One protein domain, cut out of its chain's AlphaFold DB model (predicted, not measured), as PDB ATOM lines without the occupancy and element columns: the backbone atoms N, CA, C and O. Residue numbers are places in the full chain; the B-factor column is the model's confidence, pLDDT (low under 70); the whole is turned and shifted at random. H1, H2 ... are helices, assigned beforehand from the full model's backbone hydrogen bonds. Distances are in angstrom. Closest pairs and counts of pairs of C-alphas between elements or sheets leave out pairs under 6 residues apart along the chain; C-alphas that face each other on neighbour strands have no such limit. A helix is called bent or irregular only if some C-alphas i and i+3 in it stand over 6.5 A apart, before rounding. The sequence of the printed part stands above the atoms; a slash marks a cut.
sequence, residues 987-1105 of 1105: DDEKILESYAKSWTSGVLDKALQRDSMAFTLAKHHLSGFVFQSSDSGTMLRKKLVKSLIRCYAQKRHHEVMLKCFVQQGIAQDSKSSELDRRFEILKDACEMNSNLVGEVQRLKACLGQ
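This is residues 987 to 1105 of the 1105 residues of the protein "Transcriptional elongation regulator MINIYO" of Zea mays (UniProt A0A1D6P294). Seven helices build a rounded body in which the hairpin of H4 and H5 makes the middle, with H1 and H2 to one side of it and the hairpin of H6 and H7 covering the other. H3 slants past the edge of the H4 and H5 hairpin, from H2 at residues 1013 to 1015, past H1 at residues 1018 to 1022, to H6 at residues 1026 to 1027. The printed part has 119 residues, with H1 to H7 in order along the chain and no named strand; the class is all helix, its residues in named elements being in helices. It is compact, with a radius of gyration of the C-alphas of 13.4 A and spans of 33 by 31 by 30 A.

H1, residues 989 to 1001, begins at C-alpha 989 (133.812, 119.110, 128.762) and is 18.3 A long. H2 is residues 1004 to 1009, 8.9 A. H3 is residues 1013 to 1027, 20.8 A. H4, residues 1034 to 1050, is 24.5 A long and begins at C-alpha 1034 (140.715, 115.130, 137.092). H5, residues 1052 to 1063, 18.1 A, is irregular, but only just: C-alphas 1053 and 1056 are 6.9 A apart. H6, residues 1068 to 1085, 25.8 A, is irregular, with C-alphas 1069 and 1072 8.7 A apart, and has a kink of 36 degrees near residue 1075. H7, residues 1090 to 1101, 16.6 A, ends at C-alpha 1101 (151.804, 136.385, 147.375).

H1 touches H4 at a shallow tilt of 8 degrees, the same way; their closest C-alphas, of Thr 1000 and Cys 1047, are 5.7 A apart. H3 touches H1 with residues 1018 to 1022 alone, at a steep tilt of 62 degrees, closest at the C-alphas of Tyr 995 and Ala 1018, 5.5 A. H2 touches H3, closest at the C-alphas of Leu 1008 and Phe 1015, 5.8 A. H3 touches H5 with residues 1019 to 1023 alone, closest at the C-alphas of Lys 1019 and Phe 1061, 5.5 A. The helical hairpin of H4 and H5 has a steep tilt of 37 degrees, only just past shallow, closest at the C-alphas of Tyr 1048 and His 1054, 5.7 A. H6 and H7 form a helical hairpin at a shallow tilt of 8 degrees, closest at the C-alphas of Lys 1083 and Val 1093, 5.9 A. H4 touches H7 about perpendicular, at 74 degrees, closest at the C-alphas of Ile 1045 and Leu 1092, 6.6 A. H1 is apart from H5, H6 and H7. Every O i to N i+4 pair is within hydrogen-bond range in H1, H2, H3, H4 and H7, with 6 of 8 in H5 and 12 of 14 in H6.

The two C-alphas farthest apart, of Arg 1010 and Met 1088, are 36.7 A apart. The printed part has no cut and ends at residue 1105, the chain's last. The link from H3 to H4 is short, the other links are tight, and none is long. The mean pLDDT of the printed part is 80.6; residues 1029 to 1034, 1065, 1067 to 1072, 1088 and 1104 to 1105 of the model are under 70.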
ATOM      1  N   ASP A 987     128.892 121.282 132.987       83.38
ATOM      2  CA  ASP A 987     129.279 119.877 133.059       83.38
ATOM      3  C   ASP A 987     129.832 119.345 131.726       83.38
ATOM      4  O   ASP A 987     130.576 118.364 131.716       83.38
ATOM      5  N   ASP A 988     129.536 120.011 130.604       87.19
ATOM      6  CA  ASP A 988     130.042 119.625 129.286       87.19
ATOM      7  C   ASP A 988     131.529 119.990 129.113       87.19
ATOM      8  O   ASP A 988     131.931 121.162 129.112       87.19
ATOM      9  N   GLU A 989     132.362 118.964 128.918       88.50
ATOM     10  CA  GLU A 989     133.812 119.110 128.762       88.50
ATOM     11  C   GLU A 989     134.203 119.997 127.569       88.50
ATOM     12  O   GLU A 989     135.156 120.775 127.668       88.50
ATOM     13  N   LYS A 990     133.473 119.925 126.446       90.69
ATOM     14  CA  LYS A 990     133.804 120.677 125.223       90.69
ATOM     15  C   LYS A 990     133.575 122.171 125.424       90.69
ATOM     16  O   LYS A 990     134.389 122.976 124.969       90.69
ATOM     17  N   ILE A 991     132.507 122.549 126.128       91.88
ATOM     18  CA  ILE A 991     132.209 123.956 126.438       91.88
ATOM     19  C   ILE A 991     133.277 124.537 127.371       91.88
ATOM     20  O   ILE A 991     133.803 125.621 127.111       91.88
ATOM     21  N   LEU A 992     133.661 123.794 128.414       90.25
ATOM     22  CA  LEU A 992     134.723 124.204 129.340       90.25
ATOM     23  C   LEU A 992     136.073 124.391 128.629       90.25
ATOM     24  O   LEU A 992     136.789 125.365 128.890       90.25
ATOM     25  N   GLU A 993     136.420 123.500 127.695       90.56
ATOM     26  CA  GLU A 993     137.609 123.669 126.853       90.56
ATOM     27  C   GLU A 993     137.521 124.919 125.970       90.56
ATOM     28  O   GLU A 993     138.501 125.667 125.874       90.56
ATOM     29  N   SER A 994     136.357 125.195 125.377       91.81
ATOM     30  CA  SER A 994     136.125 126.413 124.593       91.81
ATOM     31  C   SER A 994     136.254 127.688 125.435       91.81
ATOM     32  O   SER A 994     136.916 128.632 124.997       91.81
ATOM     33  N   TYR A 995     135.737 127.715 126.669       92.69
ATOM     34  CA  TYR A 995     135.922 128.843 127.595       92.69
ATOM     35  C   TYR A 995     137.404 129.093 127.900       92.69
ATOM     36  O   TYR A 995     137.883 130.229 127.810       92.69
ATOM     37  N   ALA A 996     138.168 128.038 128.199       88.44
ATOM     38  CA  ALA A 996     139.602 128.163 128.453       88.44
ATOM     39  C   ALA A 996     140.399 128.560 127.198       88.44
ATOM     40  O   ALA A 996     141.375 129.314 127.289       88.44
ATOM     41  N   LYS A 997     139.980 128.117 126.007       90.50
ATOM     42  CA  LYS A 997     140.573 128.548 124.733       90.50
ATOM     43  C   LYS A 997     140.357 130.046 124.496       90.50
ATOM     44  O   LYS A 997     141.311 130.755 124.164       90.50
ATOM     45  N   SER A 998     139.147 130.560 124.717       90.06
ATOM     46  CA  SER A 998     138.848 131.998 124.598       90.06
ATOM     47  C   SER A 998     139.590 132.835 125.652       90.06
ATOM     48  O   SER A 998     140.041 133.944 125.360       90.06
ATOM     49  N   TRP A 999     139.809 132.285 126.851       88.94
ATOM     50  CA  TRP A 999     140.628 132.918 127.892       88.94
ATOM     51  C   TRP A 999     142.106 133.011 127.499       88.94
ATOM     52  O   TRP A 999     142.706 134.082 127.523       88.94
ATOM     53  N   THR A1000     142.709 131.891 127.098       87.31
ATOM     54  CA  THR A1000     144.150 131.824 126.796       87.31
ATOM     55  C   THR A1000     144.530 132.587 125.522       87.31
ATOM     56  O   THR A1000     145.596 133.211 125.449       87.31
ATOM     57  N   SER A1001     143.632 132.626 124.535       85.19
ATOM     58  CA  SER A1001     143.813 133.419 123.312       85.19
ATOM     59  C   SER A1001     143.803 134.936 123.559       85.19
ATOM     60  O   SER A1001     144.429 135.670 122.796       85.19
ATOM     61  N   GLY A1002     143.213 135.414 124.662       83.75
ATOM     62  CA  GLY A1002     143.075 136.842 124.985       83.75
ATOM     63  C   GLY A1002     141.818 137.496 124.404       83.75
ATOM     64  O   GLY A1002     141.665 138.712 124.477       83.75
ATOM     65  N   VAL A1003     140.892 136.711 123.839       84.62
ATOM     66  CA  VAL A1003     139.612 137.226 123.316       84.62
ATOM     67  C   VAL A1003     138.751 137.814 124.444       84.62
ATOM     68  O   VAL A1003     138.014 138.773 124.230       84.62
ATOM     69  N   LEU A1004     138.888 137.294 125.669       87.25
ATOM     70  CA  LEU A1004     138.156 137.775 126.846       87.25
ATOM     71  C   LEU A1004     138.735 139.052 127.486       87.25
ATOM     72  O   LEU A1004     138.095 139.628 128.363       87.25
ATOM     73  N   ASP A1005     139.907 139.527 127.056       85.69
ATOM     74  CA  ASP A1005     140.588 140.668 127.689       85.69
ATOM     75  C   ASP A1005     139.771 141.955 127.545       85.69
ATOM     76  O   ASP A1005     139.606 142.728 128.491       85.69
ATOM     77  N   LYS A1006     139.210 142.162 126.352       84.94
ATOM     78  CA  LYS A1006     138.336 143.300 126.068       84.94
ATOM     79  C   LYS A1006     136.928 143.104 126.637       84.94
ATOM     80  O   LYS A1006     136.302 144.076 127.051       84.94
ATOM     81  N   ALA A1007     136.465 141.854 126.741       86.75
ATOM     82  CA  ALA A1007     135.205 141.520 127.399       86.75
ATOM     83  C   ALA A1007     135.224 141.892 128.894       86.75
ATOM     84  O   ALA A1007     134.229 142.402 129.398       86.75
ATOM     85  N   LEU A1008     136.364 141.728 129.582       86.19
ATOM     86  CA  LEU A1008     136.548 142.215 130.955       86.19
ATOM     87  C   LEU A1008     136.447 143.748 131.041       86.19
ATOM     88  O   LEU A1008     135.819 144.267 131.956       86.19
ATOM     89  N   GLN A1009     137.058 144.480 130.104       85.56
ATOM     90  CA  GLN A1009     137.048 145.951 130.121       85.56
ATOM     91  C   GLN A1009     135.654 146.543 129.883       85.56
ATOM     92  O   GLN A1009     135.364 147.632 130.373       85.56
ATOM     93  N   ARG A1010     134.812 145.839 129.120       84.38
ATOM     94  CA  ARG A1010     133.450 146.262 128.761       84.38
ATOM     95  C   ARG A1010     132.355 145.654 129.640       84.38
ATOM     96  O   ARG A1010     131.186 145.817 129.315       84.38
ATOM     97  N   ASP A1011     132.731 144.966 130.718       86.62
ATOM     98  CA  ASP A1011     131.807 144.271 131.628       86.62
ATOM     99  C   ASP A1011     130.820 143.340 130.900       86.62
ATOM    100  O   ASP A1011     129.617 143.305 131.153       86.62
ATOM    101  N   SER A1012     131.338 142.585 129.932       91.56
ATOM    102  CA  SER A1012     130.517 141.682 129.135       91.56
ATOM    103  C   SER A1012     130.228 140.375 129.877       91.56
ATOM    104  O   SER A1012     131.119 139.781 130.501       91.56
ATOM    105  N   MET A1013     129.001 139.853 129.729       92.75
ATOM    106  CA  MET A1013     128.595 138.570 130.315       92.75
ATOM    107  C   MET A1013     129.529 137.404 129.956       92.75
ATOM    108  O   MET A1013     129.662 136.473 130.749       92.75
ATOM    109  N   ALA A1014     130.208 137.453 128.801       92.50
ATOM    110  CA  ALA A1014     131.107 136.395 128.348       92.50
ATOM    111  C   ALA A1014     132.242 136.135 129.350       92.50
ATOM    112  O   ALA A1014     132.538 134.984 129.680       92.50
ATOM    113  N   PHE A1015     132.853 137.199 129.882       91.94
ATOM    114  CA  PHE A1015     133.902 137.058 130.891       91.94
ATOM    115  C   PHE A1015     133.337 136.499 132.202       91.94
ATOM    116  O   PHE A1015     133.941 135.615 132.810       91.94
ATOM    117  N   THR A1016     132.159 136.970 132.618       91.19
ATOM    118  CA  THR A1016     131.493 136.513 133.846       91.19
ATOM    119  C   THR A1016     131.121 135.033 133.783       91.19
ATOM    120  O   THR A1016     131.403 134.310 134.741       91.19
ATOM    121  N   LEU A1017     130.583 134.563 132.651       92.12
ATOM    122  CA  LEU A1017     130.288 133.153 132.390       92.12
ATOM    123  C   LEU A1017     131.544 132.283 132.468       92.12
ATOM    124  O   LEU A1017     131.596 131.351 133.271       92.12
ATOM    125  N   ALA A1018     132.570 132.612 131.675       91.81
ATOM    126  CA  ALA A1018     133.808 131.838 131.634       91.81
ATOM    127  C   ALA A1018     134.476 131.790 133.017       91.81
ATOM    128  O   ALA A1018     134.888 130.725 133.472       91.81
ATOM    129  N   LYS A1019     134.523 132.928 133.726       91.00
ATOM    130  CA  LYS A1019     135.051 133.018 135.093       91.00
ATOM    131  C   LYS A1019     134.273 132.123 136.061       91.00
ATOM    132  O   LYS A1019     134.899 131.393 136.827       91.00
ATOM    133  N   HIS A1020     132.941 132.194 136.056       91.00
ATOM    134  CA  HIS A1020     132.090 131.439 136.976       91.00
ATOM    135  C   HIS A1020     132.202 129.928 136.738       91.00
ATOM    136  O   HIS A1020     132.567 129.197 137.659       91.00
ATOM    137  N   HIS A1021     131.981 129.478 135.500       90.44
ATOM    138  CA  HIS A1021     131.941 128.054 135.152       90.44
ATOM    139  C   HIS A1021     133.308 127.381 135.264       90.44
ATOM    140  O   HIS A1021     133.410 126.311 135.859       90.44
ATOM    141  N   LEU A1022     134.389 128.022 134.798       88.88
ATOM    142  CA  LEU A1022     135.737 127.466 134.967       88.88
ATOM    143  C   LEU A1022     136.137 127.404 136.450       88.88
ATOM    144  O   LEU A1022     136.754 126.431 136.878       88.88
ATOM    145  N   SER A1023     135.802 128.429 137.245       88.50
ATOM    146  CA  SER A1023     136.116 128.445 138.680       88.50
ATOM    147  C   SER A1023     135.332 127.365 139.425       88.50
ATOM    148  O   SER A1023     135.907 126.635 140.232       88.50
ATOM    149  N   GLY A1024     134.031 127.234 139.154       86.38
ATOM    150  CA  GLY A1024     133.193 126.182 139.733       86.38
ATOM    151  C   GLY A1024     133.682 124.785 139.349       86.38
ATOM    152  O   GLY A1024     133.860 123.931 140.222       86.38
ATOM    153  N   PHE A1025     134.024 124.569 138.075       85.81
ATOM    154  CA  PHE A1025     134.566 123.292 137.612       85.81
ATOM    155  C   PHE A1025     135.884 122.920 138.316       85.81
ATOM    156  O   PHE A1025     136.082 121.789 138.764       85.81
ATOM    157  N   VAL A1026     136.797 123.884 138.466       85.00
ATOM    158  CA  VAL A1026     138.111 123.635 139.080       85.00
ATOM    159  C   VAL A1026     138.019 123.441 140.596       85.00
ATOM    160  O   VAL A1026     138.693 122.556 141.128       85.00
ATOM    161  N   PHE A1027     137.210 124.244 141.294       84.44
ATOM    162  CA  PHE A1027     137.235 124.312 142.760       84.44
ATOM    163  C   PHE A1027     136.079 123.591 143.465       84.44
ATOM    164  O   PHE A1027     136.237 123.214 144.625       84.44
ATOM    165  N   GLN A1028     134.934 123.391 142.805       76.75
ATOM    166  CA  GLN A1028     133.715 122.858 143.436       76.75
ATOM    167  C   GLN A1028     133.319 121.455 142.948       76.75
ATOM    168  O   GLN A1028     132.556 120.776 143.629       76.75
ATOM    169  N   SER A1029     133.855 120.980 141.820       66.50
ATOM    170  CA  SER A1029     133.490 119.670 141.253       66.50
ATOM    171  C   SER A1029     134.186 118.499 141.965       66.50
ATOM    172  O   SER A1029     135.404 118.531 142.178       66.50
ATOM    173  N   SER A1030     133.444 117.435 142.291       57.19
ATOM    174  CA  SER A1030     133.980 116.150 142.783       57.19
ATOM    175  C   SER A1030     134.692 115.356 141.664       57.19
ATOM    176  O   SER A1030     134.714 115.791 140.518       57.19
ATOM    177  N   ASP A1031     135.364 114.249 142.007       54.91
ATOM    178  CA  ASP A1031     136.459 113.565 141.274       54.91
ATOM    179  C   ASP A1031     136.279 113.186 139.782       54.91
ATOM    180  O   ASP A1031     137.240 112.733 139.154       54.91
ATOM    181  N   SER A1032     135.119 113.385 139.153       50.56
ATOM    182  CA  SER A1032     134.946 113.170 137.708       50.56
ATOM    183  C   SER A1032     135.632 114.289 136.905       50.56
ATOM    184  O   SER A1032     135.254 115.455 137.016       50.56
ATOM    185  N   GLY A1033     136.650 113.956 136.104       58.53
ATOM    186  CA  GLY A1033     137.320 114.906 135.200       58.53
ATOM    187  C   GLY A1033     138.689 115.427 135.668       58.53
ATOM    188  O   GLY A1033     139.144 116.478 135.207       58.53
ATOM    189  N   THR A1034     139.395 114.715 136.561       68.19
ATOM    190  CA  THR A1034     140.715 115.130 137.092       68.19
ATOM    191  C   THR A1034     141.726 115.493 135.995       68.19
ATOM    192  O   THR A1034     142.508 116.431 136.154       68.19
ATOM    193  N   MET A1035     141.715 114.779 134.863       78.31
ATOM    194  CA  MET A1035     142.627 115.035 133.742       78.31
ATOM    195  C   MET A1035     142.304 116.348 133.012       78.31
ATOM    196  O   MET A1035     143.216 117.135 132.746       78.31
ATOM    197  N   LEU A1036     141.021 116.622 132.752       81.56
ATOM    198  CA  LEU A1036     140.574 117.879 132.151       81.56
ATOM    199  C   LEU A1036     140.864 119.060 133.083       81.56
ATOM    200  O   LEU A1036     141.467 120.045 132.661       81.56
ATOM    201  N   ARG A1037     140.562 118.926 134.381       82.50
ATOM    202  CA  ARG A1037     140.880 119.934 135.407       82.50
ATOM    203  C   ARG A1037     142.365 120.301 135.405       82.50
ATOM    204  O   ARG A1037     142.717 121.477 135.343       82.50
ATOM    205  N   LYS A1038     143.243 119.293 135.392       83.81
ATOM    206  CA  LYS A1038     144.700 119.477 135.292       83.81
ATOM    207  C   LYS A1038     145.104 120.203 134.009       83.81
ATOM    208  O   LYS A1038     145.922 121.123 134.055       83.81
ATOM    209  N   LYS A1039     144.538 119.814 132.862       85.31
ATOM    210  CA  LYS A1039     144.803 120.441 131.555       85.31
ATOM    211  C   LYS A1039     144.400 121.921 131.550       85.31
ATOM    212  O   LYS A1039     145.219 122.764 131.179       85.31
ATOM    213  N   LEU A1040     143.190 122.237 132.018       84.81
ATOM    214  CA  LEU A1040     142.658 123.601 132.087       84.81
ATOM    215  C   LEU A1040     143.507 124.476 133.018       84.81
ATOM    216  O   LEU A1040     144.001 125.518 132.587       84.81
ATOM    217  N   VAL A1041     143.790 124.019 134.241       85.12
ATOM    218  CA  VAL A1041     144.616 124.766 135.207       85.12
ATOM    219  C   VAL A1041     146.018 125.042 134.655       85.12
ATOM    220  O   VAL A1041     146.478 126.186 134.688       85.12
ATOM    221  N   LYS A1042     146.684 124.038 134.064       86.00
ATOM    222  CA  LYS A1042     147.997 124.232 133.424       86.00
ATOM    223  C   LYS A1042     147.934 125.270 132.302       86.00
ATOM    224  O   LYS A1042     148.868 126.057 132.163       86.00
ATOM    225  N   SER A1043     146.865 125.287 131.503       85.75
ATOM    226  CA  SER A1043     146.700 126.253 130.408       85.75
ATOM    227  C   SER A1043     146.514 127.690 130.914       85.75
ATOM    228  O   SER A1043     147.185 128.599 130.422       85.75
ATOM    229  N   LEU A1044     145.704 127.884 131.959       85.12
ATOM    230  CA  LEU A1044     145.446 129.191 132.570       85.12
ATOM    231  C   LEU A1044     146.709 129.761 133.234       85.12
ATOM    232  O   LEU A1044     147.052 130.922 133.010       85.12
ATOM    233  N   ILE A1045     147.457 128.936 133.978       84.75
ATOM    234  CA  ILE A1045     148.708 129.362 134.632       84.75
ATOM    235  C   ILE A1045     149.791 129.680 133.594       84.75
ATOM    236  O   ILE A1045     150.509 130.668 133.738       84.75
ATOM    237  N   ARG A1046     149.899 128.892 132.513       84.81
ATOM    238  CA  ARG A1046     150.818 129.204 131.402       84.81
ATOM    239  C   ARG A1046     150.489 130.546 130.753       84.81
ATOM    240  O   ARG A1046     151.409 131.296 130.445       84.81
ATOM    241  N   CYS A1047     149.205 130.856 130.575       83.19
ATOM    242  CA  CYS A1047     148.777 132.144 130.037       83.19
ATOM    243  C   CYS A1047     149.173 133.302 130.963       83.19
ATOM    244  O   CYS A1047     149.772 134.268 130.499       83.19
ATOM    245  N   TYR A1048     148.948 133.164 132.274       83.25
ATOM    246  CA  TYR A1048     149.391 134.145 133.274       83.25
ATOM    247  C   TYR A1048     150.910 134.364 133.264       83.25
ATOM    248  O   TYR A1048     151.372 135.504 133.280       83.25
ATOM    249  N   ALA A1049     151.693 133.286 133.140       80.56
ATOM    250  CA  ALA A1049     153.150 133.370 133.040       80.56
ATOM    251  C   ALA A1049     153.614 134.158 131.798       80.56
ATOM    252  O   ALA A1049     154.632 134.850 131.841       80.56
ATOM    253  N   GLN A1050     152.871 134.060 130.690       81.19
ATOM    254  CA  GLN A1050     153.190 134.716 129.418       81.19
ATOM    255  C   GLN A1050     152.664 136.160 129.331       81.19
ATOM    256  O   GLN A1050     153.323 137.016 128.741       81.19
ATOM    257  N   LYS A1051     151.496 136.451 129.919       79.31
ATOM    258  CA  LYS A1051     150.787 137.737 129.818       79.31
ATOM    259  C   LYS A1051     150.554 138.333 131.210       79.31
ATOM    260  O   LYS A1051     149.533 138.099 131.845       79.31
ATOM    261  N   ARG A1052     151.482 139.175 131.682       70.56
ATOM    262  CA  ARG A1052     151.425 139.747 133.047       70.56
ATOM    263  C   ARG A1052     150.191 140.610 133.347       70.56
ATOM    264  O   ARG A1052     149.790 140.705 134.498       70.56
ATOM    265  N   HIS A1053     149.556 141.205 132.338       72.50
ATOM    266  CA  HIS A1053     148.314 141.973 132.515       72.50
ATOM    267  C   HIS A1053     147.089 141.088 132.827       72.50
ATOM    268  O   HIS A1053     146.063 141.603 133.261       72.50
ATOM    269  N   HIS A1054     147.197 139.758 132.691       76.38
ATOM    270  CA  HIS A1054     146.162 138.797 133.101       76.38
ATOM    271  C   HIS A1054     146.147 138.507 134.607       76.38
ATOM    272  O   HIS A1054     145.336 137.703 135.067       76.38
ATOM    273  N   GLU A1055     147.003 139.167 135.396       79.56
ATOM    274  CA  GLU A1055     147.000 139.044 136.857       79.56
ATOM    275  C   GLU A1055     145.620 139.348 137.455       79.56
ATOM    276  O   GLU A1055     145.134 138.594 138.294       79.56
ATOM    277  N   VAL A1056     144.954 140.406 136.980       80.38
ATOM    278  CA  VAL A1056     143.614 140.800 137.449       80.38
ATOM    279  C   VAL A1056     142.578 139.720 137.128       80.38
ATOM    280  O   VAL A1056     141.805 139.331 137.999       80.38
ATOM    281  N   MET A1057     142.609 139.166 135.913       83.56
ATOM    282  CA  MET A1057     141.688 138.105 135.488       83.56
ATOM    283  C   MET A1057     141.849 136.839 136.337       83.56
ATOM    284  O   MET A1057     140.855 136.259 136.781       83.56
ATOM    285  N   LEU A1058     143.094 136.421 136.603       83.94
ATOM    286  CA  LEU A1058     143.370 135.217 137.388       83.94
ATOM    287  C   LEU A1058     143.072 135.422 138.886       83.94
ATOM    288  O   LEU A1058     142.598 134.497 139.545       83.94
ATOM    289  N   LYS A1059     143.257 136.639 139.416       82.25
ATOM    290  CA  LYS A1059     142.791 137.014 140.764       82.25
ATOM    291  C   LYS A1059     141.271 136.886 140.881       82.25
ATOM    292  O   LYS A1059     140.788 136.225 141.801       82.25
ATOM    293  N   CYS A1060     140.526 137.437 139.918       81.94
ATOM    294  CA  CYS A1060     139.068 137.316 139.877       81.94
ATOM    295  C   CYS A1060     138.603 135.856 139.777       81.94
ATOM    296  O   CYS A1060     137.620 135.495 140.416       81.94
ATOM    297  N   PHE A1061     139.310 135.019 139.012       86.06
ATOM    298  CA  PHE A1061     139.039 133.583 138.908       86.06
ATOM    299  C   PHE A1061     139.166 132.868 140.262       86.06
ATOM    300  O   PHE A1061     138.242 132.178 140.682       86.06
ATOM    301  N   VAL A1062     140.273 133.070 140.988       82.88
ATOM    302  CA  VAL A1062     140.506 132.389 142.277       82.88
ATOM    303  C   VAL A1062     139.532 132.862 143.360       82.88
ATOM    304  O   VAL A1062     139.095 132.053 144.176       82.88
ATOM    305  N   GLN A1063     139.162 134.144 143.360       82.50
ATOM    306  CA  GLN A1063     138.273 134.742 144.366       82.50
ATOM    307  C   GLN A1063     136.774 134.495 144.113       82.50
ATOM    308  O   GLN A1063     135.942 134.819 144.965       82.50
ATOM    309  N   GLN A1064     136.403 133.929 142.964       81.19
ATOM    310  CA  GLN A1064     135.009 133.787 142.549       81.19
ATOM    311  C   GLN A1064     134.203 132.889 143.511       81.19
ATOM    312  O   GLN A1064     134.540 131.725 143.732       81.19
ATOM    313  N   GLY A1065     133.109 133.419 144.069       68.19
ATOM    314  CA  GLY A1065     132.190 132.666 144.936       68.19
ATOM    315  C   GLY A1065     132.686 132.415 146.367       68.19
ATOM    316  O   GLY A1065     132.147 131.544 147.043       68.19
ATOM    317  N   ILE A1066     133.711 133.138 146.837       74.56
ATOM    318  CA  ILE A1066     134.182 133.056 148.228       74.56
ATOM    319  C   ILE A1066     133.380 134.033 149.103       74.56
ATOM    320  O   ILE A1066     133.429 135.247 148.888       74.56
ATOM    321  N   ALA A1067     132.654 133.513 150.098       62.75
ATOM    322  CA  ALA A1067     131.941 134.327 151.082       62.75
ATOM    323  C   ALA A1067     132.927 135.144 151.939       62.75
ATOM    324  O   ALA A1067     134.024 134.676 152.249       62.75
ATOM    325  N   GLN A1068     132.552 136.367 152.337       59.22
ATOM    326  CA  GLN A1068     133.437 137.256 153.106       59.22
ATOM    327  C   GLN A1068     133.907 136.639 154.437       59.22
ATOM    328  O   GLN A1068     135.034 136.914 154.848       59.22
ATOM    329  N   ASP A1069     133.113 135.741 155.023       50.53
ATOM    330  CA  ASP A1069     133.357 135.140 156.338       50.53
ATOM    331  C   ASP A1069     134.325 133.934 156.321       50.53
ATOM    332  O   ASP A1069     134.841 133.545 157.366       50.53
ATOM    333  N   SER A1070     134.620 133.349 155.149       60.00
ATOM    334  CA  SER A1070     135.464 132.142 154.993       60.00
ATOM    335  C   SER A1070     136.674 132.339 154.068       60.00
ATOM    336  O   SER A1070     137.254 131.377 153.557       60.00
ATOM    337  N   LYS A1071     137.081 133.596 153.850       64.75
ATOM    338  CA  LYS A1071     138.080 133.961 152.834       64.75
ATOM    339  C   LYS A1071     139.421 133.235 152.951       64.75
ATOM    340  O   LYS A1071     139.924 132.792 151.926       64.75
ATOM    341  N   SER A1072     140.024 133.121 154.137       67.50
ATOM    342  CA  SER A1072     141.391 132.578 154.237       67.50
ATOM    343  C   SER A1072     141.451 131.063 154.021       67.50
ATOM    344  O   SER A1072     142.276 130.595 153.240       67.50
ATOM    345  N   SER A1073     140.548 130.303 154.647       74.44
ATOM    346  CA  SER A1073     140.552 128.836 154.593       74.44
ATOM    347  C   SER A1073     140.203 128.293 153.206       74.44
ATOM    348  O   SER A1073     140.839 127.349 152.734       74.44
ATOM    349  N   GLU A1074     139.235 128.904 152.520       78.19
ATOM    350  CA  GLU A1074     138.845 128.496 151.168       78.19
ATOM    351  C   GLU A1074     139.889 128.924 150.121       78.19
ATOM    352  O   GLU A1074     140.171 128.162 149.196       78.19
ATOM    353  N   LEU A1075     140.536 130.089 150.280       81.31
ATOM    354  CA  LEU A1075     141.650 130.485 149.407       81.31
ATOM    355  C   LEU A1075     142.819 129.502 149.504       81.31
ATOM    356  O   LEU A1075     143.338 129.075 148.471       81.31
ATOM    357  N   ASP A1076     143.212 129.103 150.716       79.88
ATOM    358  CA  ASP A1076     144.289 128.127 150.910       79.88
ATOM    359  C   ASP A1076     143.963 126.777 150.261       79.88
ATOM    360  O   ASP A1076     144.801 126.226 149.540       79.88
ATOM    361  N   ARG A1077     142.722 126.293 150.413       84.62
ATOM    362  CA  ARG A1077     142.238 125.078 149.740       84.62
ATOM    363  C   ARG A1077     142.345 125.184 148.216       84.62
ATOM    364  O   ARG A1077     142.852 124.268 147.570       84.62
ATOM    365  N   ARG A1078     141.890 126.295 147.628       85.56
ATOM    366  CA  ARG A1078     141.947 126.521 146.173       85.56
ATOM    367  C   ARG A1078     143.382 126.581 145.649       85.56
ATOM    368  O   ARG A1078     143.660 126.042 144.579       85.56
ATOM    369  N   PHE A1079     144.307 127.181 146.399       84.50
ATOM    370  CA  PHE A1079     145.725 127.205 146.027       84.50
ATOM    371  C   PHE A1079     146.385 125.822 146.064       84.50
ATOM    372  O   PHE A1079     147.204 125.540 145.187       84.50
ATOM    373  N   GLU A1080     146.019 124.947 147.007       82.75
ATOM    374  CA  GLU A1080     146.488 123.553 146.984       82.75
ATOM    375  C   GLU A1080     145.932 122.798 145.764       82.75
ATOM    376  O   GLU A1080     146.706 122.154 145.060       82.75
ATOM    377  N   ILE A1081     144.656 122.993 145.392       83.44
ATOM    378  CA  ILE A1081     144.085 122.405 144.158       83.44
ATOM    379  C   ILE A1081     144.868 122.846 142.905       83.44
ATOM    380  O   ILE A1081     145.167 122.029 142.030       83.44
ATOM    381  N   LEU A1082     145.237 124.130 142.803       84.12
ATOM    382  CA  LEU A1082     146.031 124.644 141.674       84.12
ATOM    383  C   LEU A1082     147.445 124.050 141.634       84.12
ATOM    384  O   LEU A1082     147.972 123.762 140.556       84.12
ATOM    385  N   LYS A1083     148.065 123.870 142.801       83.12
ATOM    386  CA  LYS A1083     149.407 123.296 142.949       83.12
ATOM    387  C   LYS A1083     149.421 121.806 142.606       83.12
ATOM    388  O   LYS A1083     150.293 121.380 141.846       83.12
ATOM    389  N   ASP A1084     148.428 121.052 143.065       82.44
ATOM    390  CA  ASP A1084     148.244 119.635 142.732       82.44
ATOM    391  C   ASP A1084     148.030 119.439 141.229       82.44
ATOM    392  O   ASP A1084     148.618 118.550 140.602       82.44
ATOM    393  N   ALA A1085     147.264 120.336 140.605       82.44
ATOM    394  CA  ALA A1085     147.031 120.309 139.167       82.44
ATOM    395  C   ALA A1085     148.300 120.557 138.322       82.44
ATOM    396  O   ALA A1085     148.348 120.168 137.151       82.44
ATOM    397  N   CYS A1086     149.346 121.165 138.896       79.75
ATOM    398  CA  CYS A1086     150.617 121.436 138.216       79.75
ATOM    399  C   CYS A1086     151.569 120.226 138.144       79.75
ATOM    400  O   CYS A1086     152.589 120.329 137.458       79.75
ATOM    401  N   GLU A1087     151.255 119.101 138.803       78.50
ATOM    402  CA  GLU A1087     152.024 117.837 138.760       78.50
ATOM    403  C   GLU A1087     153.544 118.027 138.945       78.50
ATOM    404  O   GLU A1087     154.352 117.490 138.192       78.50
ATOM    405  N   MET A1088     153.944 118.835 139.934       67.81
ATOM    406  CA  MET A1088     155.352 119.120 140.265       67.81
ATOM    407  C   MET A1088     156.180 119.838 139.179       67.81
ATOM    408  O   MET A1088     157.407 119.879 139.265       67.81
ATOM    409  N   ASN A1089     155.549 120.479 138.189       77.25
ATOM    410  CA  ASN A1089     156.266 121.377 137.282       77.25
ATOM    411  C   ASN A1089     156.749 122.631 138.040       77.25
ATOM    412  O   ASN A1089     155.956 123.528 138.333       77.25
ATOM    413  N   SER A1090     158.051 122.700 138.337       75.12
ATOM    414  CA  SER A1090     158.663 123.743 139.176       75.12
ATOM    415  C   SER A1090     158.384 125.170 138.695       75.12
ATOM    416  O   SER A1090     158.199 126.065 139.517       75.12
ATOM    417  N   ASN A1091     158.294 125.383 137.378       79.12
ATOM    418  CA  ASN A1091     158.027 126.703 136.806       79.12
ATOM    419  C   ASN A1091     156.574 127.138 137.042       79.12
ATOM    420  O   ASN A1091     156.339 128.272 137.444       79.12
ATOM    421  N   LEU A1092     155.601 126.242 136.847       80.31
ATOM    422  CA  LEU A1092     154.181 126.555 137.068       80.31
ATOM    423  C   LEU A1092     153.860 126.709 138.559       80.31
ATOM    424  O   LEU A1092     153.149 127.636 138.936       80.31
ATOM    425  N   VAL A1093     154.439 125.857 139.411       78.88
ATOM    426  CA  VAL A1093     154.296 125.961 140.873       78.88
ATOM    427  C   VAL A1093     154.873 127.286 141.388       78.88
ATOM    428  O   VAL A1093     154.267 127.917 142.255       78.88
ATOM    429  N   GLY A1094     155.989 127.753 140.814       78.38
ATOM    430  CA  GLY A1094     156.564 129.064 141.122       78.38
ATOM    431  C   GLY A1094     155.628 130.235 140.793       78.38
ATOM    432  O   GLY A1094     155.529 131.172 141.583       78.38
ATOM    433  N   GLU A1095     154.891 130.177 139.681       82.00
ATOM    434  CA  GLU A1095     153.903 131.212 139.334       82.00
ATOM    435  C   GLU A1095     152.656 131.170 140.234       82.00
ATOM    436  O   GLU A1095     152.142 132.221 140.613       82.00
ATOM    437  N   VAL A1096     152.204 129.981 140.656       81.19
ATOM    438  CA  VAL A1096     151.099 129.843 141.631       81.19
ATOM    439  C   VAL A1096     151.472 130.470 142.978       81.19
ATOM    440  O   VAL A1096     150.663 131.178 143.578       81.19
ATOM    441  N   GLN A1097     152.708 130.265 143.446       80.94
ATOM    442  CA  GLN A1097     153.204 130.876 144.685       80.94
ATOM    443  C   GLN A1097     153.293 132.405 144.590       80.94
ATOM    444  O   GLN A1097     152.961 133.094 145.556       80.94
ATOM    445  N   ARG A1098     153.677 132.953 143.430       80.81
ATOM    446  CA  ARG A1098     153.652 134.407 143.194       80.81
ATOM    447  C   ARG A1098     152.234 134.966 143.186       80.81
ATOM    448  O   ARG A1098     151.993 135.978 143.836       80.81
ATOM    449  N   LEU A1099     151.290 134.291 142.524       80.75
ATOM    450  CA  LEU A1099     149.878 134.684 142.539       80.75
ATOM    451  C   LEU A1099     149.323 134.707 143.974       80.75
ATOM    452  O   LEU A1099     148.620 135.650 144.339       80.75
ATOM    453  N   LYS A1100     149.686 133.714 144.801       80.81
ATOM    454  CA  LYS A1100     149.336 133.667 146.230       80.81
ATOM    455  C   LYS A1100     149.913 134.857 147.001       80.81
ATOM    456  O   LYS A1100     149.191 135.485 147.769       80.81
ATOM    457  N   ALA A1101     151.174 135.215 146.757       78.62
ATOM    458  CA  ALA A1101     151.804 136.385 147.375       78.62
ATOM    459  C   ALA A1101     151.127 137.709 146.964       78.62
ATOM    460  O   ALA A1101     150.920 138.572 147.809       78.62
ATOM    461  N   CYS A1102     150.710 137.840 145.700       72.81
ATOM    462  CA  CYS A1102     149.986 139.011 145.186       72.81
ATOM    463  C   CYS A1102     148.540 139.152 145.708       72.81
ATOM    464  O   CYS A1102     147.914 140.183 145.449       72.81
ATOM    465  N   LEU A1103     147.981 138.120 146.350       70.00
ATOM    466  CA  LEU A1103     146.635 138.096 146.947       70.00
ATOM    467  C   LEU A1103     146.652 138.227 148.479       70.00
ATOM    468  O   LEU A1103     145.607 138.483 149.069       70.00
ATOM    469  N   GLY A1104     147.815 138.029 149.108       56.97
ATOM    470  CA  GLY A1104     148.029 138.156 150.552       56.97
ATOM    471  C   GLY A1104     148.514 139.536 151.014       56.97
ATOM    472  O   GLY A1104     148.918 139.653 152.170       56.97
ATOM    473  N   GLN A1105     148.518 140.542 150.128       42.09
ATOM    474  CA  GLN A1105     148.798 141.950 150.441       42.09
ATOM    475  C   GLN A1105     147.517 142.772 150.527       42.09
ATOM    476  O   GLN A1105     146.641 142.574 149.653       42.09
TER     477      GLN A1105